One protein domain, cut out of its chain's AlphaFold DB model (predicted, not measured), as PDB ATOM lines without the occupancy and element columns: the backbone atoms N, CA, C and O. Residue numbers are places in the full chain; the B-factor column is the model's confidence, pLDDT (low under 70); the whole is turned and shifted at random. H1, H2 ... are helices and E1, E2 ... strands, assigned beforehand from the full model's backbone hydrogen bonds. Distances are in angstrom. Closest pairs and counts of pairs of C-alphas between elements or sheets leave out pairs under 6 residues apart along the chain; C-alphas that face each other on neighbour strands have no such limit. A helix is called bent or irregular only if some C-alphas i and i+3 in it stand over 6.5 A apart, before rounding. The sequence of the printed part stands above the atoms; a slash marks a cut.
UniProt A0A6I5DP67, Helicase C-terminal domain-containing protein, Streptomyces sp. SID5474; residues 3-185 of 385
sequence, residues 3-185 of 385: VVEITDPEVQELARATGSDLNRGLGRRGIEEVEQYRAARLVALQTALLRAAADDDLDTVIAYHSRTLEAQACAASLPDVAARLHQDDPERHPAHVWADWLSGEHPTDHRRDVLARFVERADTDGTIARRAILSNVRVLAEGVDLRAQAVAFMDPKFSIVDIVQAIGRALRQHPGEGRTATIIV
ATOM      1  N   VAL A   3     170.286 128.736 320.361       86.44
ATOM      2  CA  VAL A   3     169.632 127.466 320.035       86.44
ATOM      3  C   VAL A   3     168.209 127.504 320.575       86.44
ATOM      4  O   VAL A   3     168.018 127.722 321.770       86.44
ATOM      5  N   VAL A   4     167.227 127.282 319.702       86.75
ATOM      6  CA  VAL A   4     165.809 127.231 320.080       86.75
ATOM      7  C   VAL A   4     165.331 125.794 319.947       86.75
ATOM      8  O   VAL A   4     165.137 125.306 318.833       86.75
ATOM      9  N   GLU A   5     165.177 125.087 321.065       87.75
ATOM     10  CA  GLU A   5     164.499 123.794 321.054       87.75
ATOM     11  C   GLU A   5     163.011 123.977 320.710       87.75
ATOM     12  O   GLU A   5     162.358 124.881 321.222       87.75
ATOM     13  N   ILE A   6     162.480 123.115 319.840       86.50
ATOM     14  CA  ILE A   6     161.054 123.022 319.511       86.50
ATOM     15  C   ILE A   6     160.640 121.574 319.755       86.50
ATOM     16  O   ILE A   6     161.215 120.656 319.161       86.50
ATOM     17  N   THR A   7     159.667 121.346 320.628       85.75
ATOM     18  CA  THR A   7     159.234 120.000 321.010       85.75
ATOM     19  C   THR A   7     158.086 119.499 320.127       85.75
ATOM     20  O   THR A   7     157.262 120.272 319.644       85.75
ATOM     21  N   ASP A   8     158.004 118.182 319.915       78.06
ATOM     22  CA  ASP A   8     156.891 117.573 319.172       78.06
ATOM     23  C   ASP A   8     155.497 117.911 319.766       78.06
ATOM     24  O   ASP A   8     154.610 118.247 318.983       78.06
ATOM     25  N   PRO A   9     155.280 117.951 321.103       78.06
ATOM     26  CA  PRO A   9     154.030 118.439 321.691       78.06
ATOM     27  C   PRO A   9     153.620 119.857 321.268       78.06
ATOM     28  O   PRO A   9     152.445 120.054 320.977       78.06
ATOM     29  N   GLU A  10     154.550 120.815 321.167       77.00
ATOM     30  CA  GLU A  10     154.245 122.182 320.700       77.00
ATOM     31  C   GLU A  10     153.811 122.184 319.224       77.00
ATOM     32  O   GLU A  10     152.851 122.856 318.848       77.00
ATOM     33  N   VAL A  11     154.461 121.374 318.379       78.56
ATOM     34  CA  VAL A  11     154.058 121.203 316.969       78.56
ATOM     35  C   VAL A  11     152.680 120.541 316.869       78.56
ATOM     36  O   VAL A  11     151.864 120.936 316.036       78.56
ATOM     37  N   GLN A  12     152.384 119.561 317.728       73.69
ATOM     38  CA  GLN A  12     151.060 118.940 317.801       73.69
ATOM     39  C   GLN A  12     149.982 119.908 318.311       73.69
ATOM     40  O   GLN A  12     148.851 119.855 317.834       73.69
ATOM     41  N   GLU A  13     150.295 120.774 319.273       78.94
ATOM     42  CA  GLU A  13     149.368 121.779 319.799       78.94
ATOM     43  C   GLU A  13     149.013 122.820 318.733       78.94
ATOM     44  O   GLU A  13     147.832 123.056 318.482       78.94
ATOM     45  N   LEU A  14     150.012 123.335 318.009       75.12
ATOM     46  CA  LEU A  14     149.800 124.217 316.859       75.12
ATOM     47  C   LEU A  14     148.966 123.536 315.759       75.12
ATOM     48  O   LEU A  14     148.043 124.147 315.222       75.12
ATOM     49  N   ALA A  15     149.210 122.252 315.472       69.31
ATOM     50  CA  ALA A  15     148.402 121.490 314.518       69.31
ATOM     51  C   ALA A  15     146.934 121.331 314.964       69.31
ATOM     52  O   ALA A  15     146.024 121.465 314.139       69.31
ATOM     53  N   ARG A  16     146.690 121.101 316.264       70.12
ATOM     54  CA  ARG A  16     145.337 121.032 316.849       70.12
ATOM     55  C   ARG A  16     144.633 122.383 316.826       70.12
ATOM     56  O   ARG A  16     143.442 122.417 316.532       70.12
ATOM     57  N   ALA A  17     145.352 123.480 317.064       67.81
ATOM     58  CA  ALA A  17     144.822 124.835 316.913       67.81
ATOM     59  C   ALA A  17     144.389 125.119 315.459       67.81
ATOM     60  O   ALA A  17     143.377 125.780 315.239       67.81
ATOM     61  N   THR A  18     145.075 124.531 314.470       61.75
ATOM     62  CA  THR A  18     144.644 124.500 313.057       61.75
ATOM     63  C   THR A  18     143.709 123.324 312.704       61.75
ATOM     64  O   THR A  18     143.570 122.969 311.536       61.75
ATOM     65  N   GLY A  19     143.064 122.690 313.690       55.22
ATOM     66  CA  GLY A  19     142.006 121.689 313.492       55.22
ATOM     67  C   GLY A  19     142.448 120.246 313.202       55.22
ATOM     68  O   GLY A  19     141.618 119.442 312.785       55.22
ATOM     69  N   SER A  20     143.723 119.894 313.405       52.81
ATOM     70  CA  SER A  20     144.304 118.602 312.990       52.81
ATOM     71  C   SER A  20     144.812 117.759 314.174       52.81
ATOM     72  O   SER A  20     145.658 118.219 314.938       52.81
ATOM     73  N   ASP A  21     144.371 116.499 314.311       55.19
ATOM     74  CA  ASP A  21     144.940 115.552 315.293       55.19
ATOM     75  C   ASP A  21     145.951 114.592 314.646       55.19
ATOM     76  O   ASP A  21     145.600 113.612 313.988       55.19
ATOM     77  N   LEU A  22     147.233 114.869 314.876       55.50
ATOM     78  CA  LEU A  22     148.366 114.137 314.301       55.50
ATOM     79  C   LEU A  22     148.662 112.783 314.982       55.50
ATOM     80  O   LEU A  22     149.576 112.080 314.553       55.50
ATOM     81  N   ASN A  23     147.916 112.394 316.022       50.66
ATOM     82  CA  ASN A  23     148.179 111.180 316.812       50.66
ATOM     83  C   ASN A  23     147.887 109.849 316.090       50.66
ATOM     84  O   ASN A  23     148.162 108.775 316.637       50.66
ATOM     85  N   ARG A  24     147.338 109.866 314.868       48.56
ATOM     86  CA  ARG A  24     147.166 108.637 314.077       48.56
ATOM     87  C   ARG A  24     148.528 108.085 313.656       48.56
ATOM     88  O   ARG A  24     149.300 108.731 312.953       48.56
ATOM     89  N   GLY A  25     148.817 106.863 314.106       44.78
ATOM     90  CA  GLY A  25     150.125 106.230 313.946       44.78
ATOM     91  C   GLY A  25     150.603 106.123 312.491       44.78
ATOM     92  O   GLY A  25     149.812 105.999 311.561       44.78
ATOM     93  N   LEU A  26     151.931 106.092 312.329       48.56
ATOM     94  CA  LEU A  26     152.729 106.214 311.090       48.56
ATOM     95  C   LEU A  26     152.372 105.302 309.887       48.56
ATOM     96  O   LEU A  26     153.040 105.379 308.858       48.56
ATOM     97  N   GLY A  27     151.369 104.427 309.982       50.66
ATOM     98  CA  GLY A  27     151.094 103.352 309.022       50.66
ATOM     99  C   GLY A  27     150.610 103.787 307.631       50.66
ATOM    100  O   GLY A  27     150.791 103.020 306.687       50.66
ATOM    101  N   ARG A  28     149.999 104.973 307.499       55.25
ATOM    102  CA  ARG A  28     149.612 105.648 306.238       55.25
ATOM    103  C   ARG A  28     149.111 107.055 306.578       55.25
ATOM    104  O   ARG A  28     147.942 107.198 306.916       55.25
ATOM    105  N   ARG A  29     149.976 108.073 306.490       63.53
ATOM    106  CA  ARG A  29     149.502 109.466 306.516       63.53
ATOM    107  C   ARG A  29     148.957 109.864 305.147       63.53
ATOM    108  O   ARG A  29     149.573 109.542 304.129       63.53
ATOM    109  N   GLY A  30     147.819 110.549 305.130       69.25
ATOM    110  CA  GLY A  30     147.280 111.198 303.937       69.25
ATOM    111  C   GLY A  30     148.180 112.344 303.464       69.25
ATOM    112  O   GLY A  30     148.999 112.857 304.226       69.25
ATOM    113  N   ILE A  31     148.022 112.771 302.205       75.38
ATOM    114  CA  ILE A  31     148.736 113.954 301.683       75.38
ATOM    115  C   ILE A  31     148.391 115.179 302.542       75.38
ATOM    116  O   ILE A  31     149.281 115.902 302.975       75.38
ATOM    117  N   GLU A  32     147.109 115.339 302.869       75.06
ATOM    118  CA  GLU A  32     146.578 116.401 303.724       75.06
ATOM    119  C   GLU A  32     147.221 116.418 305.125       75.06
ATOM    120  O   GLU A  32     147.771 117.440 305.523       75.06
ATOM    121  N   GLU A  33     147.281 115.274 305.819       73.19
ATOM    122  CA  GLU A  33     147.934 115.138 307.137       73.19
ATOM    123  C   GLU A  33     149.444 115.465 307.089       73.19
ATOM    124  O   GLU A  33     150.031 115.910 308.079       73.19
ATOM    125  N   VAL A  34     150.101 115.256 305.940       76.12
ATOM    126  CA  VAL A  34     151.511 115.624 305.731       76.12
ATOM    127  C   VAL A  34     151.675 117.129 305.515       76.12
ATOM    128  O   VAL A  34     152.623 117.701 306.055       76.12
ATOM    129  N   GLU A  35     150.787 117.784 304.767       79.62
ATOM    130  CA  GLU A  35     150.840 119.242 304.593       79.62
ATOM    131  C   GLU A  35     150.413 119.986 305.874       79.62
ATOM    132  O   GLU A  35     151.081 120.944 306.258       79.62
ATOM    133  N   GLN A  36     149.417 119.485 306.617       78.69
ATOM    134  CA  GLN A  36     149.050 119.972 307.960       78.69
ATOM    135  C   GLN A  36     150.246 119.918 308.927       78.69
ATOM    136  O   GLN A  36     150.567 120.911 309.582       78.69
ATOM    137  N   TYR A  37     150.980 118.796 308.961       79.31
ATOM    138  CA  TYR A  37     152.208 118.679 309.758       79.31
ATOM    139  C   TYR A  37     153.283 119.698 309.336       79.31
ATOM    140  O   TYR A  37     153.986 120.247 310.185       79.31
ATOM    141  N   ARG A  38     153.430 119.979 308.031       82.06
ATOM    142  CA  ARG A  38     154.378 120.999 307.543       82.06
ATOM    143  C   ARG A  38     153.954 122.415 307.923       82.06
ATOM    144  O   ARG A  38     154.824 123.186 308.316       82.06
ATOM    145  N   ALA A  39     152.665 122.740 307.837       85.06
ATOM    146  CA  ALA A  39     152.128 124.036 308.247       85.06
ATOM    147  C   ALA A  39     152.362 124.281 309.747       85.06
ATOM    148  O   ALA A  39     152.969 125.284 310.112       85.06
ATOM    149  N   ALA A  40     152.014 123.319 310.607       86.88
ATOM    150  CA  ALA A  40     152.291 123.410 312.043       86.88
ATOM    151  C   ALA A  40     153.798 123.525 312.349       86.88
ATOM    152  O   ALA A  40     154.207 124.336 313.179       86.88
ATOM    153  N   ARG A  41     154.653 122.779 311.625       87.38
ATOM    154  CA  ARG A  41     156.119 122.905 311.727       87.38
ATOM    155  C   ARG A  41     156.616 124.300 311.312       87.38
ATOM    156  O   ARG A  41     157.567 124.799 311.910       87.38
ATOM    157  N   LEU A  42     156.008 124.919 310.297       90.00
ATOM    158  CA  LEU A  42     156.359 126.265 309.839       90.00
ATOM    159  C   LEU A  42     155.958 127.332 310.871       90.00
ATOM    160  O   LEU A  42     156.799 128.149 311.230       90.00
ATOM    161  N   VAL A  43     154.749 127.250 311.436       91.38
ATOM    162  CA  VAL A  43     154.303 128.151 312.517       91.38
ATOM    163  C   VAL A  43     155.176 128.006 313.768       91.38
ATOM    164  O   VAL A  43     155.524 129.006 314.399       91.38
ATOM    165  N   ALA A  44     155.613 126.784 314.096       91.12
ATOM    166  CA  ALA A  44     156.565 126.550 315.180       91.12
ATOM    167  C   ALA A  44     157.938 127.195 314.897       91.12
ATOM    168  O   ALA A  44     158.519 127.827 315.777       91.12
ATOM    169  N   LEU A  45     158.434 127.103 313.654       91.94
ATOM    170  CA  LEU A  45     159.655 127.783 313.199       91.94
ATOM    171  C   LEU A  45     159.542 129.313 313.274       91.94
ATOM    172  O   LEU A  45     160.465 129.967 313.753       91.94
ATOM    173  N   GLN A  46     158.427 129.882 312.812       94.62
ATOM    174  CA  GLN A  46     158.170 131.326 312.840       94.62
ATOM    175  C   GLN A  46     158.058 131.833 314.283       94.62
ATOM    176  O   GLN A  46     158.694 132.821 314.633       94.62
ATOM    177  N   THR A  47     157.346 131.108 315.152       93.56
ATOM    178  CA  THR A  47     157.259 131.406 316.592       93.56
ATOM    179  C   THR A  47     158.629 131.353 317.272       93.56
ATOM    180  O   THR A  47     158.985 132.268 318.013       93.56
ATOM    181  N   ALA A  48     159.433 130.323 316.992       92.12
ATOM    182  CA  ALA A  48     160.798 130.197 317.507       92.12
ATOM    183  C   ALA A  48     161.704 131.358 317.059       92.12
ATOM    184  O   ALA A  48     162.438 131.922 317.873       92.12
ATOM    185  N   LEU A  49     161.618 131.742 315.781       94.88
ATOM    186  CA  LEU A  49     162.355 132.865 315.205       94.88
ATOM    187  C   LEU A  49     161.942 134.204 315.833       94.88
ATOM    188  O   LEU A  49     162.805 134.972 316.247       94.88
ATOM    189  N   LEU A  50     160.638 134.466 315.945       94.62
ATOM    190  CA  LEU A  50     160.095 135.710 316.496       94.62
ATOM    191  C   LEU A  50     160.363 135.864 317.998       94.62
ATOM    192  O   LEU A  50     160.598 136.981 318.453       94.62
ATOM    193  N   ARG A  51     160.375 134.763 318.765       92.31
ATOM    194  CA  ARG A  51     160.804 134.759 320.176       92.31
ATOM    195  C   ARG A  51     162.297 135.052 320.305       92.31
ATOM    196  O   ARG A  51     162.660 135.970 321.029       92.31
ATOM    197  N   ALA A  52     163.159 134.369 319.548       91.62
ATOM    198  CA  ALA A  52     164.600 134.647 319.565       91.62
ATOM    199  C   ALA A  52     164.934 136.084 319.106       91.62
ATOM    200  O   ALA A  52     165.803 136.729 319.692       91.62
ATOM    201  N   ALA A  53     164.210 136.608 318.110       92.88
ATOM    202  CA  ALA A  53     164.331 137.992 317.651       92.88
ATOM    203  C   ALA A  53     163.853 139.019 318.686       92.88
ATOM    204  O   ALA A  53     164.417 140.105 318.766       92.88
ATOM    205  N   ALA A  54     162.850 138.692 319.504       91.81
ATOM    206  CA  ALA A  54     162.469 139.537 320.628       91.81
ATOM    207  C   ALA A  54     163.497 139.491 321.765       91.81
ATOM    208  O   ALA A  54     163.874 140.529 322.306       91.81
ATOM    209  N   ASP A  55     163.991 138.299 322.091       88.94
ATOM    210  CA  ASP A  55     164.820 138.090 323.274       88.94
ATOM    211  C   ASP A  55     166.210 138.725 323.152       88.94
ATOM    212  O   ASP A  55     166.718 139.216 324.156       88.94
ATOM    213  N   ASP A  56     166.798 138.796 321.954       86.62
ATOM    214  CA  ASP A  56     168.053 139.532 321.689       86.62
ATOM    215  C   ASP A  56     167.836 140.907 321.009       86.62
ATOM    216  O   ASP A  56     168.796 141.528 320.564       86.62
ATOM    217  N   ASP A  57     166.588 141.392 320.972       89.38
ATOM    218  CA  ASP A  57     166.124 142.641 320.337       89.38
ATOM    219  C   ASP A  57     166.695 142.902 318.928       89.38
ATOM    220  O   ASP A  57     167.326 143.917 318.625       89.38
ATOM    221  N   LEU A  58     166.464 141.927 318.054       90.25
ATOM    222  CA  LEU A  58     166.904 141.915 316.667       90.25
ATOM    223  C   LEU A  58     165.849 142.607 315.786       90.25
ATOM    224  O   LEU A  58     164.740 142.097 315.610       90.25
ATOM    225  N   ASP A  59     166.209 143.758 315.218       91.25
ATOM    226  CA  ASP A  59     165.423 144.491 314.223       91.25
ATOM    227  C   ASP A  59     165.522 143.841 312.824       91.25
ATOM    228  O   ASP A  59     164.554 143.881 312.068       91.25
ATOM    229  N   THR A  60     166.659 143.232 312.454       91.38
ATOM    230  CA  THR A  60     166.866 142.616 311.124       91.38
ATOM    231  C   THR A  60     167.405 141.183 311.191       91.38
ATOM    232  O   THR A  60     168.467 140.915 311.761       91.38
ATOM    233  N   VAL A  61     166.689 140.241 310.559       92.69
ATOM    234  CA  VAL A  61     167.078 138.818 310.506       92.69
ATOM    235  C   VAL A  61     166.921 138.239 309.100       92.69
ATOM    236  O   VAL A  61     165.904 138.446 308.441       92.69
ATOM    237  N   ILE A  62     167.901 137.449 308.652       91.88
ATOM    238  CA  ILE A  62     167.819 136.692 307.392       91.88
ATOM    239  C   ILE A  62     167.556 135.217 307.699       91.88
ATOM    240  O   ILE A  62     168.403 134.515 308.255       91.88
ATOM    241  N   ALA A  63     166.372 134.741 307.323       93.38
ATOM    242  CA  ALA A  63     165.924 133.366 307.497       93.38
ATOM    243  C   ALA A  63     166.301 132.529 306.265       93.38
ATOM    244  O   ALA A  63     165.729 132.679 305.190       93.38
ATOM    245  N   TYR A  64     167.276 131.635 306.401       90.88
ATOM    246  CA  TYR A  64     167.701 130.728 305.339       90.88
ATOM    247  C   TYR A  64     166.780 129.505 305.294       90.88
ATOM    248  O   TYR A  64     166.632 128.804 306.298       90.88
ATOM    249  N   HIS A  65     166.225 129.204 304.115       90.62
ATOM    250  CA  HIS A  65     165.364 128.040 303.859       90.62
ATOM    251  C   HIS A  65     165.950 127.092 302.805       90.62
ATOM    252  O   HIS A  65     166.713 127.499 301.925       90.62
ATOM    253  N   SER A  66     165.590 125.804 302.871       85.25
ATOM    254  CA  SER A  66     166.147 124.791 301.960       85.25
ATOM    255  C   SER A  66     165.477 124.741 300.582       85.25
ATOM    256  O   SER A  66     166.059 124.208 299.632       85.25
ATOM    257  N   ARG A  67     164.257 125.279 300.464       87.19
ATOM    258  CA  ARG A  67     163.427 125.277 299.249       87.19
ATOM    259  C   ARG A  67     162.694 126.604 299.083       87.19
ATOM    260  O   ARG A  67     162.208 127.164 300.058       87.19
ATOM    261  N   THR A  68     162.496 127.023 297.835       90.19
ATOM    262  CA  THR A  68     161.769 128.251 297.456       90.19
ATOM    263  C   THR A  68     160.385 128.329 298.105       90.19
ATOM    264  O   THR A  68     160.053 129.321 298.739       90.19
ATOM    265  N   LEU A  69     159.631 127.225 298.054       89.81
ATOM    266  CA  LEU A  69     158.306 127.104 298.672       89.81
ATOM    267  C   LEU A  69     158.326 127.251 300.207       89.81
ATOM    268  O   LEU A  69     157.360 127.742 300.776       89.81
ATOM    269  N   GLU A  70     159.407 126.834 300.881       89.81
ATOM    270  CA  GLU A  70     159.539 126.954 302.343       89.81
ATOM    271  C   GLU A  70     159.766 128.428 302.744       89.81
ATOM    272  O   GLU A  70     159.152 128.883 303.704       89.81
ATOM    273  N   ALA A  71     160.550 129.197 301.975       92.62
ATOM    274  CA  ALA A  71     160.716 130.644 302.184       92.62
ATOM    275  C   ALA A  71     159.487 131.468 301.786       92.62
ATOM    276  O   ALA A  71     159.099 132.367 302.525       92.62
ATOM    277  N   GLN A  72     158.859 131.160 300.646       94.56
ATOM    278  CA  GLN A  72     157.658 131.863 300.191       94.56
ATOM    279  C   GLN A  72     156.509 131.692 301.196       94.56
ATOM    280  O   GLN A  72     155.870 132.671 301.570       94.56
ATOM    281  N   ALA A  73     156.278 130.464 301.678       93.44
ATOM    282  CA  ALA A  73     155.287 130.208 302.720       93.44
ATOM    283  C   ALA A  73     155.657 130.888 304.048       93.44
ATOM    284  O   ALA A  73     154.770 131.405 304.726       93.44
ATOM    285  N   CYS A  74     156.949 130.923 304.406       94.75
ATOM    286  CA  CYS A  74     157.433 131.622 305.595       94.75
ATOM    287  C   CYS A  74     157.109 133.119 305.532       94.75
ATOM    288  O   CYS A  74     156.395 133.609 306.402       94.75
ATOM    289  N   ALA A  75     157.555 133.822 304.488       96.00
ATOM    290  CA  ALA A  75     157.319 135.256 304.334       96.00
ATOM    291  C   ALA A  75     155.821 135.600 304.290       96.00
ATOM    292  O   ALA A  75     155.384 136.505 304.991       96.00
ATOM    293  N   ALA A  76     155.023 134.826 303.545       95.75
ATOM    294  CA  ALA A  76     153.594 135.086 303.380       95.75
ATOM    295  C   ALA A  76     152.745 134.900 304.654       95.75
ATOM    296  O   ALA A  76     151.638 135.418 304.700       95.75
ATOM    297  N   SER A  77     153.225 134.157 305.662       94.62
ATOM    298  CA  SER A  77     152.465 133.864 306.898       94.62
ATOM    299  C   SER A  77     153.137 134.340 308.192       94.62
ATOM    300  O   SER A  77     152.526 134.310 309.258       94.62
ATOM    301  N   LEU A  78     154.386 134.816 308.133       95.75
ATOM    302  CA  LEU A  78     155.096 135.330 309.306       95.75
ATOM    303  C   LEU A  78     154.426 136.576 309.927       95.75
ATOM    304  O   LEU A  78     154.402 136.636 311.159       95.75
ATOM    305  N   PRO A  79     153.830 137.517 309.159       94.94
ATOM    306  CA  PRO A  79     153.063 138.624 309.731       94.94
ATOM    307  C   PRO A  79     151.856 138.164 310.562       94.94
ATOM    308  O   PRO A  79     151.640 138.700 311.645       94.94
ATOM    309  N   ASP A  80     151.126 137.126 310.134       93.50
ATOM    310  CA  ASP A  80     149.992 136.571 310.896       93.50
ATOM    311  C   ASP A  80     150.447 135.938 312.221       93.50
ATOM    312  O   ASP A  80     149.803 136.102 313.260       93.50
ATOM    313  N   VAL A  81     151.586 135.232 312.208       93.81
ATOM    314  CA  VAL A  81     152.182 134.649 313.424       93.81
ATOM    315  C   VAL A  81     152.701 135.747 314.360       93.81
ATOM    316  O   VAL A  81     152.518 135.646 315.573       93.81
ATOM    317  N   ALA A  82     153.284 136.824 313.826       94.19
ATOM    318  CA  ALA A  82     153.681 137.988 314.617       94.19
ATOM    319  C   ALA A  82     152.471 138.702 315.240       94.19
ATOM    320  O   ALA A  82     152.485 138.981 316.438       94.19
ATOM    321  N   ALA A  83     151.399 138.912 314.471       93.44
ATOM    322  CA  ALA A  83     150.155 139.502 314.957       93.44
ATOM    323  C   ALA A  83     149.475 138.636 316.032       93.44
ATOM    324  O   ALA A  83     148.889 139.181 316.967       93.44
ATOM    325  N   ARG A  84     149.581 137.300 315.950       91.88
ATOM    326  CA  ARG A  84     149.135 136.401 317.027       91.88
ATOM    327  C   ARG A  84     149.971 136.585 318.293       91.88
ATOM    328  O   ARG A  84     149.402 136.823 319.349       91.88
ATOM    329  N   LEU A  85     151.300 136.537 318.185       92.62
ATOM    330  CA  LEU A  85     152.188 136.705 319.341       92.62
ATOM    331  C   LEU A  85     152.060 138.094 319.990       92.62
ATOM    332  O   LEU A  85     152.191 138.201 321.202       92.62
ATOM    333  N   HIS A  86     151.742 139.135 319.215       94.38
ATOM    334  CA  HIS A  86     151.416 140.469 319.731       94.38
ATOM    335  C   HIS A  86     150.088 140.515 320.511       94.38
ATOM    336  O   HIS A  86     149.944 141.340 321.404       94.38
ATOM    337  N   GLN A  87     149.113 139.648 320.210       94.50
ATOM    338  CA  GLN A  87     147.874 139.550 321.000       94.50
ATOM    339  C   GLN A  87     148.114 138.892 322.365       94.50
ATOM    340  O   GLN A  87     147.427 139.237 323.326       94.50
ATOM    341  N   ASP A  88     149.078 137.972 322.442       91.81
ATOM    342  CA  ASP A  88     149.442 137.263 323.673       91.81
ATOM    343  C   ASP A  88     150.424 138.077 324.548       91.81
ATOM    344  O   ASP A  88     150.304 138.079 325.773       91.81
ATOM    345  N   ASP A  89     151.387 138.774 323.930       92.38
ATOM    346  CA  ASP A  89     152.424 139.591 324.582       92.38
ATOM    347  C   ASP A  89     152.749 140.841 323.721       92.38
ATOM    348  O   ASP A  89     153.653 140.811 322.870       92.38
ATOM    349  N   PRO A  90     152.002 141.953 323.913       93.44
ATOM    350  CA  PRO A  90     152.153 143.175 323.122       93.44
ATOM    351  C   PRO A  90     153.478 143.923 323.317       93.44
ATOM    352  O   PRO A  90     153.846 144.735 322.466       93.44
ATOM    353  N   GLU A  91     154.168 143.703 324.441       91.38
ATOM    354  CA  GLU A  91     155.397 144.424 324.803       91.38
ATOM    355  C   GLU A  91     156.631 143.785 324.147       91.38
ATOM    356  O   GLU A  91     157.525 144.483 323.660       91.38
ATOM    357  N   ARG A  92     156.668 142.449 324.071       90.69
ATOM    358  CA  ARG A  92     157.771 141.678 323.473       90.69
ATOM    359  C   ARG A  92     157.673 141.571 321.951       90.69
ATOM    360  O   ARG A  92     158.700 141.566 321.253       90.69
ATOM    361  N   HIS A  93     156.456 141.475 321.420       92.50
ATOM    362  CA  HIS A  93     156.188 141.265 319.997       92.50
ATOM    363  C   HIS A  93     155.495 142.494 319.382       92.50
ATOM    364  O   HIS A  93     154.430 142.877 319.853       92.50
ATOM    365  N   PRO A  94     156.057 143.132 318.336       91.50
ATOM    366  CA  PRO A  94     155.427 144.284 317.698       91.50
ATOM    367  C   PRO A  94     154.207 143.862 316.867       91.50
ATOM    368  O   PRO A  94     154.216 142.806 316.237       91.50
ATOM    369  N   ALA A  95     153.203 144.741 316.793       88.19
ATOM    370  CA  ALA A  95     151.967 144.527 316.029       88.19
ATOM    371  C   ALA A  95     152.185 144.294 314.522       88.19
ATOM    372  O   ALA A  95     151.334 143.711 313.856       88.19
ATOM    373  N   HIS A  96     153.313 144.767 313.988       91.38
ATOM    374  CA  HIS A  96     153.682 144.655 312.585       91.38
ATOM    375  C   HIS A  96     155.163 144.264 312.447       91.38
ATOM    376  O   HIS A  96     156.045 144.814 313.119       91.38
ATOM    377  N   VAL A  97     155.411 143.291 311.569       95.25
ATOM    378  CA  VAL A  97     156.724 142.754 311.201       95.25
ATOM    379  C   VAL A  97     156.762 142.650 309.683       95.25
ATOM    380  O   VAL A  97     155.895 142.009 309.092       95.25
ATOM    381  N   TRP A  98     157.775 143.254 309.068       97.00
ATOM    382  CA  TRP A  98     158.003 143.179 307.629       97.00
ATOM    383  C   TRP A  98     158.508 141.785 307.253       97.00
ATOM    384  O   TRP A  98     159.400 141.241 307.918       97.00
ATOM    385  N   ALA A  99     157.965 141.205 306.185       96.69
ATOM    386  CA  ALA A  99     158.349 139.878 305.718       96.69
ATOM    387  C   ALA A  99     158.277 139.778 304.190       96.69
ATOM    388  O   ALA A  99     157.220 139.951 303.592       96.69
ATOM    389  N   ASP A 100     159.400 139.433 303.565       95.69
ATOM    390  CA  ASP A 100     159.495 139.182 302.122       95.69
ATOM    391  C   ASP A 100     160.477 138.023 301.864       95.69
ATOM    392  O   ASP A 100     161.133 137.521 302.789       95.69
ATOM    393  N   TRP A 101     160.579 137.551 300.622       94.50
ATOM    394  CA  TRP A 101     161.423 136.413 300.258       94.50
ATOM    395  C   TRP A 101     162.192 136.625 298.955       94.50
ATOM    396  O   TRP A 101     161.739 137.294 298.031       94.50
ATOM    397  N   LEU A 102     163.364 135.995 298.856       91.19
ATOM    398  CA  LEU A 102     164.191 136.028 297.651       91.19
ATOM    399  C   LEU A 102     164.657 134.632 297.235       91.19
ATOM    400  O   LEU A 102     165.056 133.806 298.063       91.19
ATOM    401  N   SER A 103     164.685 134.415 295.917       88.81
ATOM    402  CA  SER A 103     165.351 133.282 295.273       88.81
ATOM    403  C   SER A 103     166.373 133.745 294.226       88.81
ATOM    404  O   SER A 103     166.328 134.879 293.747       88.81
ATOM    405  N   GLY A 104     167.328 132.872 293.880       81.75
ATOM    406  CA  GLY A 104     168.366 133.169 292.880       81.75
ATOM    407  C   GLY A 104     167.810 133.349 291.463       81.75
ATOM    408  O   GLY A 104     168.497 133.862 290.589       81.75
ATOM    409  N   GLU A 105     166.553 132.953 291.265       84.75
ATOM    410  CA  GLU A 105     165.786 133.067 290.027       84.75
ATOM    411  C   GLU A 105     165.122 134.457 289.881       84.75
ATOM    412  O   GLU A 105     164.578 134.770 288.823       84.75
ATOM    413  N   HIS A 106     165.172 135.318 290.910       88.31
ATOM    414  CA  HIS A 106     164.568 136.654 290.862       88.31
ATOM    415  C   HIS A 106     165.405 137.659 290.041       88.31
ATOM    416  O   HIS A 106     166.627 137.744 290.231       88.31
ATOM    417  N   PRO A 107     164.764 138.502 289.202       89.56
ATOM    418  CA  PRO A 107     165.426 139.600 288.498       89.56
ATOM    419  C   PRO A 107     166.234 140.499 289.440       89.56
ATOM    420  O   PRO A 107     165.827 140.765 290.570       89.56
ATOM    421  N   THR A 108     167.386 140.981 288.974       86.44
ATOM    422  CA  THR A 108     168.329 141.752 289.802       86.44
ATOM    423  C   THR A 108     167.722 143.035 290.370       86.44
ATOM    424  O   THR A 108     168.056 143.393 291.495       86.44
ATOM    425  N   ASP A 109     166.810 143.690 289.652       89.62
ATOM    426  CA  ASP A 109     166.158 144.916 290.128       89.62
ATOM    427  C   ASP A 109     165.148 144.618 291.238       89.62
ATOM    428  O   ASP A 109     165.315 145.119 292.341       89.62
ATOM    429  N   HIS A 110     164.255 143.640 291.054       90.69
ATOM    430  CA  HIS A 110     163.406 143.145 292.147       90.69
ATOM    431  C   HIS A 110     164.230 142.691 293.371       90.69
ATOM    432  O   HIS A 110     163.837 142.946 294.509       90.69
ATOM    433  N   ARG A 111     165.401 142.060 293.172       88.19
ATOM    434  CA  ARG A 111     166.317 141.751 294.286       88.19
ATOM    435  C   ARG A 111     166.788 143.024 294.998       88.19
ATOM    436  O   ARG A 111     166.758 143.043 296.222       88.19
ATOM    437  N   ARG A 112     167.177 144.084 294.279       87.25
ATOM    438  CA  ARG A 112     167.534 145.392 294.871       87.25
ATOM    439  C   ARG A 112     166.360 146.002 295.646       87.25
ATOM    440  O   ARG A 112     166.559 146.417 296.782       87.25
ATOM    441  N   ASP A 113     165.156 145.979 295.082       90.62
ATOM    442  CA  ASP A 113     163.957 146.604 295.660       90.62
ATOM    443  C   ASP A 113     163.490 145.919 296.958       90.62
ATOM    444  O   ASP A 113     163.051 146.577 297.902       90.62
ATOM    445  N   VAL A 114     163.594 144.586 297.039       91.62
ATOM    446  CA  VAL A 114     163.344 143.824 298.279       91.62
ATOM    447  C   VAL A 114     164.418 144.117 299.331       91.62
ATOM    448  O   VAL A 114     164.114 144.220 300.517       91.62
ATOM    449  N   LEU A 115     165.676 144.273 298.913       88.88
ATOM    450  CA  LEU A 115     166.799 144.509 299.820       88.88
ATOM    451  C   LEU A 115     166.834 145.931 300.389       88.88
ATOM    452  O   LEU A 115     167.169 146.088 301.560       88.88
ATOM    453  N   ALA A 116     166.446 146.942 299.607       89.31
ATOM    454  CA  ALA A 116     166.249 148.303 300.106       89.31
ATOM    455  C   ALA A 116     165.169 148.322 301.199       89.31
ATOM    456  O   ALA A 116     165.450 148.701 302.336       89.31
ATOM    457  N   ARG A 117     163.985 147.763 300.901       92.19
ATOM    458  CA  ARG A 117     162.877 147.627 301.861       92.19
ATOM    459  C   ARG A 117     163.249 146.835 303.119       92.19
ATOM    460  O   ARG A 117     162.824 147.211 304.203       92.19
ATOM    461  N   PHE A 118     164.082 145.793 303.015       92.12
ATOM    462  CA  PHE A 118     164.590 145.057 304.181       92.12
ATOM    463  C   PHE A 118     165.481 145.920 305.094       92.12
ATOM    464  O   PHE A 118     165.345 145.854 306.314       92.12
ATOM    465  N   VAL A 119     166.376 146.734 304.518       87.88
ATOM    466  CA  VAL A 119     167.275 147.629 305.274       87.88
ATOM    467  C   VAL A 119     166.503 148.790 305.907       87.88
ATOM    468  O   VAL A 119     166.735 149.128 307.066       87.88
ATOM    469  N   GLU A 120     165.549 149.364 305.177       89.94
ATOM    470  CA  GLU A 120     164.643 150.412 305.666       89.94
ATOM    471  C   GLU A 120     163.595 149.866 306.656       89.94
ATOM    472  O   GLU A 120     163.042 150.623 307.456       89.94
ATOM    473  N   ARG A 121     163.362 148.544 306.638       92.50
ATOM    474  CA  ARG A 121     162.261 147.820 307.304       92.50
ATOM    475  C   ARG A 121     160.880 148.352 306.896       92.50
ATOM    476  O   ARG A 121     159.970 148.401 307.721       92.50
ATOM    477  N   ALA A 122     160.743 148.776 305.642       92.44
ATOM    478  CA  ALA A 122     159.588 149.512 305.139       92.44
ATOM    479  C   ALA A 122     158.748 148.691 304.148       92.44
ATOM    480  O   ALA A 122     159.267 148.095 303.197       92.44
ATOM    481  N   ASP A 123     157.432 148.689 304.351       90.19
ATOM    482  CA  ASP A 123     156.468 148.189 303.372       90.19
ATOM    483  C   ASP A 123     156.287 149.161 302.196       90.19
ATOM    484  O   ASP A 123     156.715 150.316 302.220       90.19
ATOM    485  N   THR A 124     155.649 148.687 301.121       86.75
ATOM    486  CA  THR A 124     155.471 149.456 299.872       86.75
ATOM    487  C   THR A 124     154.570 150.690 300.003       86.75
ATOM    488  O   THR A 124     154.484 151.475 299.061       86.75
ATOM    489  N   ASP A 125     153.884 150.859 301.134       88.06
ATOM    490  CA  ASP A 125     153.087 152.040 301.484       88.06
ATOM    491  C   ASP A 125     153.848 153.052 302.371       88.06
ATOM    492  O   ASP A 125     153.329 154.133 302.652       88.06
ATOM    493  N   GLY A 126     155.080 152.727 302.785       86.56
ATOM    494  CA  GLY A 126     155.896 153.523 303.703       86.56
ATOM    495  C   GLY A 126     155.727 153.172 305.187       86.56
ATOM    496  O   GLY A 126     156.337 153.832 306.029       86.56
ATOM    497  N   THR A 127     154.940 152.148 305.536       90.25
ATOM    498  CA  THR A 127     154.830 151.655 306.917       90.25
ATOM    499  C   THR A 127     156.163 151.053 307.369       90.25
ATOM    500  O   THR A 127     156.672 150.121 306.751       90.25
ATOM    501  N   ILE A 128     156.739 151.575 308.460       91.12
ATOM    502  CA  ILE A 128     158.006 151.082 309.023       91.12
ATOM    503  C   ILE A 128     157.718 150.029 310.099       91.12
ATOM    504  O   ILE A 128     157.112 150.319 311.132       91.12
ATOM    505  N   ALA A 129     158.211 148.812 309.888       93.06
ATOM    506  CA  ALA A 129     158.182 147.742 310.873       93.06
ATOM    507  C   ALA A 129     159.301 147.890 311.908       93.06
ATOM    508  O   ALA A 129     160.435 148.254 311.588       93.06
ATOM    509  N   ARG A 130     159.033 147.494 313.161       90.38
ATOM    510  CA  ARG A 130     160.115 147.363 314.151       90.38
ATOM    511  C   ARG A 130     161.076 146.237 313.770       90.38
ATOM    512  O   ARG A 130     162.281 146.409 313.903       90.38
ATOM    513  N   ARG A 131     160.565 145.107 313.273       93.50
ATOM    514  CA  ARG A 131     161.387 143.963 312.847       93.50
ATOM    515  C   ARG A 131     161.139 143.629 311.378       93.50
ATOM    516  O   ARG A 131     159.997 143.692 310.932       93.50
ATOM    517  N   ALA A 132     162.190 143.242 310.662       95.19
ATOM    518  CA  ALA A 132     162.135 142.749 309.291       95.19
ATOM    519  C   ALA A 132     162.798 141.370 309.180       95.19
ATOM    520  O   ALA A 132     163.917 141.161 309.660       95.19
ATOM    521  N   ILE A 133     162.106 140.434 308.526       96.00
ATOM    522  CA  ILE A 133     162.560 139.059 308.307       96.00
ATOM    523  C   ILE A 133     162.635 138.775 306.802       96.00
ATOM    524  O   ILE A 133     161.610 138.695 306.125       96.00
ATOM    525  N   LEU A 134     163.844 138.575 306.275       94.44
ATOM    526  CA  LEU A 134     164.057 138.235 304.864       94.44
ATOM    527  C   LEU A 134     164.228 136.723 304.684       94.44
ATOM    528  O   LEU A 134     165.222 136.145 305.130       94.44
ATOM    529  N   SER A 135     163.280 136.080 304.001       94.38
ATOM    530  CA  SER A 135     163.279 134.631 303.757       94.38
ATOM    531  C   SER A 135     164.077 134.278 302.493       94.38
ATOM    532  O   SER A 135     163.635 134.486 301.367       94.38
ATOM    533  N   ASN A 136     165.282 133.739 302.660       88.19
ATOM    534  CA  ASN A 136     166.283 133.581 301.605       88.19
ATOM    535  C   ASN A 136     166.486 132.118 301.157       88.19
ATOM    536  O   ASN A 136     166.676 131.224 301.987       88.19
ATOM    537  N   VAL A 137     166.549 131.887 299.836       81.06
ATOM    538  CA  VAL A 137     166.854 130.577 299.227       81.06
ATOM    539  C   VAL A 137     167.876 130.710 298.097       81.06
ATOM    540  O   VAL A 137     167.556 131.164 297.000       81.06
ATOM    541  N   ARG A 138     169.104 130.221 298.331       65.81
ATOM    542  CA  ARG A 138     170.191 130.083 297.329       65.81
ATOM    543  C   ARG A 138     170.670 131.381 296.643       65.81
ATOM    544  O   ARG A 138     171.421 131.301 295.680       65.81
ATOM    545  N   VAL A 139     170.270 132.568 297.106       56.91
ATOM    546  CA  VAL A 139     170.485 133.834 296.365       56.91
ATOM    547  C   VAL A 139     171.900 134.400 296.500       56.91
ATOM    548  O   VAL A 139     172.381 135.111 295.623       56.91
ATOM    549  N   LEU A 140     172.565 134.122 297.622       55.19
ATOM    550  CA  LEU A 140     173.585 135.013 298.193       55.19
ATOM    551  C   LEU A 140     175.028 134.660 297.813       55.19
ATOM    552  O   LEU A 140     175.967 134.948 298.552       55.19
ATOM    553  N   ALA A 141     175.198 134.042 296.645       45.12
ATOM    554  CA  ALA A 141     176.512 133.718 296.105       45.12
ATOM    555  C   ALA A 141     177.303 134.982 295.708       45.12
ATOM    556  O   ALA A 141     178.501 135.077 295.987       45.12
ATOM    557  N   GLU A 142     176.635 135.969 295.094       52.81
ATOM    558  CA  GLU A 142     177.295 137.071 294.382       52.81
ATOM    559  C   GLU A 142     176.684 138.456 294.669       52.81
ATOM    560  O   GLU A 142     175.472 138.658 294.613       52.81
ATOM    561  N   GLY A 143     177.560 139.438 294.904       49.94
ATOM    562  CA  GLY A 143     177.290 140.866 294.682       49.94
ATOM    563  C   GLY A 143     176.609 141.679 295.792       49.94
ATOM    564  O   GLY A 143     176.708 142.901 295.742       49.94
ATOM    565  N   VAL A 144     175.957 141.064 296.783       54.94
ATOM    566  CA  VAL A 144     175.217 141.793 297.837       54.94
ATOM    567  C   VAL A 144     175.884 141.647 299.208       54.94
ATOM    568  O   VAL A 144     176.147 140.535 299.662       54.94
ATOM    569  N   ASP A 145     176.116 142.779 299.876       59.44
ATOM    570  CA  ASP A 145     176.576 142.866 301.268       59.44
ATOM    571  C   ASP A 145     175.349 143.019 302.183       59.44
ATOM    572  O   ASP A 145     174.602 143.991 302.061       59.44
ATOM    573  N   LEU A 146     175.083 142.034 303.043       64.25
ATOM    574  CA  LEU A 146     173.793 141.900 303.728       64.25
ATOM    575  C   LEU A 146     173.882 142.252 305.208       64.25
ATOM    576  O   LEU A 146     174.152 141.398 306.045       64.25
ATOM    577  N   ARG A 147     173.604 143.514 305.530       72.81
ATOM    578  CA  ARG A 147     173.651 144.037 306.901       72.81
ATOM    579  C   ARG A 147     172.434 143.566 307.700       72.81
ATOM    580  O   ARG A 147     171.402 144.228 307.714       72.81
ATOM    581  N   ALA A 148     172.555 142.409 308.347       81.69
ATOM    582  CA  ALA A 148     171.543 141.868 309.248       81.69
ATOM    583  C   ALA A 148     172.149 141.576 310.623       81.69
ATOM    584  O   ALA A 148     173.231 140.999 310.719       81.69
ATOM    585  N   GLN A 149     171.438 141.925 311.698       85.00
ATOM    586  CA  GLN A 149     171.895 141.626 313.062       85.00
ATOM    587  C   GLN A 149     171.919 140.116 313.340       85.00
ATOM    588  O   GLN A 149     172.673 139.662 314.207       85.00
ATOM    589  N   ALA A 150     171.111 139.333 312.613       87.81
ATOM    590  CA  ALA A 150     171.107 137.885 312.738       87.81
ATOM    591  C   ALA A 150     170.859 137.096 311.444       87.81
ATOM    592  O   ALA A 150     170.229 137.559 310.490       87.81
ATOM    593  N   VAL A 151     171.291 135.832 311.471       89.44
ATOM    594  CA  VAL A 151     170.922 134.787 310.504       89.44
ATOM    595  C   VAL A 151     170.234 133.625 311.210       89.44
ATOM    596  O   VAL A 151     170.663 133.208 312.283       89.44
ATOM    597  N   ALA A 152     169.192 133.065 310.599       92.25
ATOM    598  CA  ALA A 152     168.473 131.906 311.119       92.25
ATOM    599  C   ALA A 152     168.503 130.744 310.120       92.25
ATOM    600  O   ALA A 152     168.144 130.911 308.957       92.25
ATOM    601  N   PHE A 153     168.909 129.553 310.565       91.25
ATOM    602  CA  PHE A 153     168.959 128.352 309.721       91.25
ATOM    603  C   PHE A 153     167.694 127.508 309.909       91.25
ATOM    604  O   PHE A 153     167.658 126.592 310.728       91.25
ATOM    605  N   MET A 154     166.644 127.817 309.145       89.31
ATOM    606  CA  MET A 154     165.287 127.283 309.356       89.31
ATOM    607  C   MET A 154     165.145 125.790 309.001       89.31
ATOM    608  O   MET A 154     164.224 125.107 309.459       89.31
ATOM    609  N   ASP A 155     166.079 125.257 308.207       82.00
ATOM    610  CA  ASP A 155     166.091 123.867 307.758       82.00
ATOM    611  C   ASP A 155     167.400 123.126 308.071       82.00
ATOM    612  O   ASP A 155     168.493 123.664 307.903       82.00
ATOM    613  N   PRO A 156     167.338 121.823 308.406       70.31
ATOM    614  CA  PRO A 156     168.505 121.027 308.805       70.31
ATOM    615  C   PRO A 156     169.456 120.662 307.643       70.31
ATOM    616  O   PRO A 156     170.402 119.887 307.829       70.31
ATOM    617  N   LYS A 157     169.172 121.128 306.419       76.50
ATOM    618  CA  LYS A 157     169.690 120.544 305.169       76.50
ATOM    619  C   LYS A 157     170.949 121.219 304.617       76.50
ATOM    620  O   LYS A 157     171.712 120.507 303.963       76.50
ATOM    621  N   PHE A 158     171.192 122.498 304.914       77.81
ATOM    622  CA  PHE A 158     172.322 123.290 304.394       77.81
ATOM    623  C   PHE A 158     173.663 122.562 304.478       77.81
ATOM    624  O   PHE A 158     173.988 121.966 305.504       77.81
ATOM    625  N   SER A 159     174.443 122.589 303.399       80.44
ATOM    626  CA  SER A 159     175.826 122.118 303.419       80.44
ATOM    627  C   SER A 159     176.696 123.026 304.291       80.44
ATOM    628  O   SER A 159     176.327 124.153 304.611       80.44
ATOM    629  N   ILE A 160     177.884 122.543 304.662       80.62
ATOM    630  CA  ILE A 160     178.867 123.368 305.381       80.62
ATOM    631  C   ILE A 160     179.227 124.616 304.557       80.62
ATOM    632  O   ILE A 160     179.348 125.696 305.122       80.62
ATOM    633  N   VAL A 161     179.306 124.494 303.226       80.00
ATOM    634  CA  VAL A 161     179.586 125.619 302.320       80.00
ATOM    635  C   VAL A 161     178.450 126.646 302.340       80.00
ATOM    636  O   VAL A 161     178.732 127.831 302.488       80.00
ATOM    637  N   ASP A 162     177.186 126.209 302.276       79.00
ATOM    638  CA  ASP A 162     176.024 127.111 302.370       79.00
ATOM    639  C   ASP A 162     176.033 127.892 303.697       79.00
ATOM    640  O   ASP A 162     175.759 129.090 303.716       79.00
ATOM    641  N   ILE A 163     176.373 127.224 304.810       80.69
ATOM    642  CA  ILE A 163     176.425 127.835 306.146       80.69
ATOM    643  C   ILE A 163     177.585 128.839 306.252       80.69
ATOM    644  O   ILE A 163     177.376 129.954 306.728       80.69
ATOM    645  N   VAL A 164     178.788 128.490 305.777       78.12
ATOM    646  CA  VAL A 164     179.944 129.409 305.757       78.12
ATOM    647  C   VAL A 164     179.650 130.637 304.894       78.12
ATOM    648  O   VAL A 164     179.913 131.759 305.323       78.12
ATOM    649  N   GLN A 165     179.059 130.454 303.709       76.94
ATOM    650  CA  GLN A 165     178.686 131.561 302.824       76.94
ATOM    651  C   GLN A 165     177.596 132.449 303.439       76.94
ATOM    652  O   GLN A 165     177.716 133.671 303.394       76.94
ATOM    653  N   ALA A 166     176.573 131.856 304.061       76.69
ATOM    654  CA  ALA A 166     175.526 132.586 304.773       76.69
ATOM    655  C   ALA A 166     176.095 133.495 305.877       76.69
ATOM    656  O   ALA A 166     175.743 134.671 305.972       76.69
ATOM    657  N   ILE A 167     177.008 132.952 306.685       75.75
ATOM    658  CA  ILE A 167     177.648 133.647 307.807       75.75
ATOM    659  C   ILE A 167     178.605 134.734 307.293       75.75
ATOM    660  O   ILE A 167     178.425 135.908 307.612       75.75
ATOM    661  N   GLY A 168     179.558 134.393 306.420       69.25
ATOM    662  CA  GLY A 168     180.575 135.324 305.902       69.25
ATOM    663  C   GLY A 168     180.050 136.451 304.993       69.25
ATOM    664  O   GLY A 168     180.815 137.345 304.611       69.25
ATOM    665  N   ARG A 169     178.758 136.425 304.632       66.25
ATOM    666  CA  ARG A 169     178.053 137.514 303.928       66.25
ATOM    667  C   ARG A 169     177.160 138.355 304.832       66.25
ATOM    668  O   ARG A 169     177.081 139.558 304.604       66.25
ATOM    669  N   ALA A 170     176.504 137.748 305.820       64.44
ATOM    670  CA  ALA A 170     175.567 138.457 306.688       64.44
ATOM    671  C   ALA A 170     176.226 139.091 307.924       64.44
ATOM    672  O   ALA A 170     175.767 140.123 308.399       64.44
ATOM    673  N   LEU A 171     177.318 138.512 308.444       59.97
ATOM    674  CA  LEU A 171     177.947 138.977 309.690       59.97
ATOM    675  C   LEU A 171     179.035 140.048 309.457       59.97
ATOM    676  O   LEU A 171     179.961 140.197 310.250       59.97
ATOM    677  N   ARG A 172     178.945 140.793 308.348       60.53
ATOM    678  CA  ARG A 172     179.894 141.850 307.973       60.53
ATOM    679  C   ARG A 172     179.542 143.175 308.656       60.53
ATOM    680  O   ARG A 172     178.872 144.028 308.077       60.53
ATOM    681  N   GLN A 173     180.001 143.309 309.897       58.84
ATOM    682  CA  GLN A 173     179.918 144.535 310.699       58.84
ATOM    683  C   GLN A 173     180.621 145.721 310.018       58.84
ATOM    684  O   GLN A 173     181.595 145.536 309.281       58.84
ATOM    685  N   HIS A 174     180.193 146.949 310.322       44.59
ATOM    686  CA  HIS A 174     181.053 148.115 310.123       44.59
ATOM    687  C   HIS A 174     182.149 148.175 311.207       44.59
ATOM    688  O   HIS A 174     181.880 147.851 312.369       44.59
ATOM    689  N   PRO A 175     183.367 148.651 310.878       39.69
ATOM    690  CA  PRO A 175     184.359 149.011 311.887       39.69
ATOM    691  C   PRO A 175     183.755 149.992 312.902       39.69
ATOM    692  O   PRO A 175     183.264 151.053 312.520       39.69
ATOM    693  N   GLY A 176     183.766 149.618 314.184       45.00
ATOM    694  CA  GLY A 176     183.212 150.415 315.285       45.00
ATOM    695  C   GLY A 176     181.772 150.091 315.719       45.00
ATOM    696  O   GLY A 176     181.328 150.647 316.718       45.00
ATOM    697  N   GLU A 177     181.034 149.189 315.057       55.56
ATOM    698  CA  GLU A 177     179.639 148.894 315.455       55.56
ATOM    699  C   GLU A 177     179.490 148.028 316.719       55.56
ATOM    700  O   GLU A 177     178.431 148.057 317.345       55.56
ATOM    701  N   GLY A 178     180.499 147.229 317.090       51.31
ATOM    702  CA  GLY A 178     180.577 146.460 318.351       51.31
ATOM    703  C   GLY A 178     179.511 145.372 318.597       51.31
ATOM    704  O   GLY A 178     179.644 144.572 319.522       51.31
ATOM    705  N   ARG A 179     178.446 145.306 317.792       56.97
ATOM    706  CA  ARG A 179     177.297 144.406 317.984       56.97
ATOM    707  C   ARG A 179     177.605 142.984 317.513       56.97
ATOM    708  O   ARG A 179     177.607 142.718 316.311       56.97
ATOM    709  N   THR A 180     177.809 142.055 318.449       65.94
ATOM    710  CA  THR A 180     177.980 140.620 318.159       65.94
ATOM    711  C   THR A 180     176.822 140.088 317.312       65.94
ATOM    712  O   THR A 180     175.674 140.048 317.756       65.94
ATOM    713  N   ALA A 181     177.123 139.649 316.091       75.44
ATOM    714  CA  ALA A 181     176.108 139.152 315.178       75.44
ATOM    715  C   ALA A 181     175.557 137.783 315.624       75.44
ATOM    716  O   ALA A 181     176.296 136.891 316.056       75.44
ATOM    717  N   THR A 182     174.238 137.604 315.531       84.69
ATOM    718  CA  THR A 182     173.546 136.454 316.129       84.69
ATOM    719  C   THR A 182     173.203 135.376 315.102       84.69
ATOM    720  O   THR A 182     172.601 135.617 314.065       84.69
ATOM    721  N   ILE A 183     173.562 134.133 315.410       87.69
ATOM    722  CA  ILE A 183     173.153 132.952 314.637       87.69
ATOM    723  C   ILE A 183     172.037 132.255 315.413       87.69
ATOM    724  O   ILE A 183     172.238 131.954 316.587       87.69
ATOM    725  N   ILE A 184     170.897 131.986 314.780       91.06
ATOM    726  CA  ILE A 184     169.737 131.296 315.360       91.06
ATOM    727  C   ILE A 184     169.635 129.896 314.743       91.06
ATOM    728  O   ILE A 184     169.597 129.745 313.518       91.06
ATOM    729  N   VAL A 185     169.577 128.862 315.586       91.19
ATOM    730  CA  VAL A 185     169.442 127.461 315.160       91.19
ATOM    731  C   VAL A 185     168.231 126.810 315.844       91.19
ATOM    732  O   VAL A 185     168.335 126.382 316.997       91.19
TER     733      VAL A 185
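Overview. This is residues 3 to 185 of the 385 residues of the protein "Helicase C-terminal domain-containing protein" of Streptomyces sp. SID5474 (UniProt A0A6I5DP67). A twisted, all-parallel sheet of five strands forms the core, with helices over both faces in three layers: H2 and the bent H3 cover one face, H4 and H5 the other. Only the later part of H2 lies over the sheet; its earlier part reaches beyond it, where H1 packs on it and residues 25 to 31 stick out. The 183 printed residues run E1 H1 H2 E2 H3 E3 H4 E4 E5 H5 E6, with sheet order E3 E4 E2 E5 E6, a mixed class of helices and strands. The whole is compact, with a radius of gyration of the C-alphas of 16.8 A and spans of 54 by 37 by 31 A.

Along the chain. E1, residues 3 to 6, begins at C-alpha 3 (169.632, 127.466, 320.035). H1 is residues 8 to 17, 14.3 A. H2, residues 31 to 55, spans 36.2 A from C-alpha 31 at (148.736, 113.954, 301.683). E2 is residues 60 to 64. H3, residues 68 to 88, was assigned as one helix by its hydrogen bonds but is bent, with C-alphas 76 and 79 lying 7.3 A apart; its arms are H3a, 68 to 76, and H3b, 79 to 88. E3, 97 to 103, spans 20.4 A; H4, 108 to 120, 18.4 A; E4, 131 to 137, 19.9 A. E5 is 150 to 153, H5 160 to 170, and E6 182 to 185, ending at C-alpha 185 (169.442, 127.461, 315.160).

Arrangement. Within hydrogen-bond range are N 98 and O 131 of E3 and E4, 2.9 A; N 63 and O 134 of E2 and E4, 2.8 A; N 64 and O 152 of E2 and E5, 2.8 A; and N 184 and O 151 of E6 and E5, 2.8 A. H3a is on the sheet at a height of 7.4 A, its Ala 75 closest to Ala 99 of E3, the C-alphas 4.9 A apart. On the opposite face H4 runs along E3 at 24 degrees on the local plane, and H5 along E5 at 15 degrees. H3b touches H2 at a steep tilt of 63 degrees, C-alphas 81 and 47 being the closest, 6.8 A. H1 touches H2, C-alphas 15 and 40 being the closest, 5.0 A; at 72 degrees they are only just about perpendicular. E1 pairs with no named strand; its C-alpha 3 is 4.9 A from C-alpha 185. E3, H4, E4 and E5, H5, E6 are strand-helix-strand units, two parallel neighbour strands with a helix between, and E2, H3, E3 is a split one, with E4 between its strands; the crossovers are right-handed. In H1, H2, H3a, H3b, H4 and H5 every O i to N i+4 pair is within hydrogen-bond range.

Size, cuts and confidence. The C-alphas farthest apart, of Gly 27 and Gly 176, are 57.3 A apart. The printed part has no cut; its long links are H1 to H2, E4 to E5 and H5 to E6. Mean pLDDT of the printed part is 81.6, with residues 15, 17 to 30, 138 to 146 and 168 to 180 under 70.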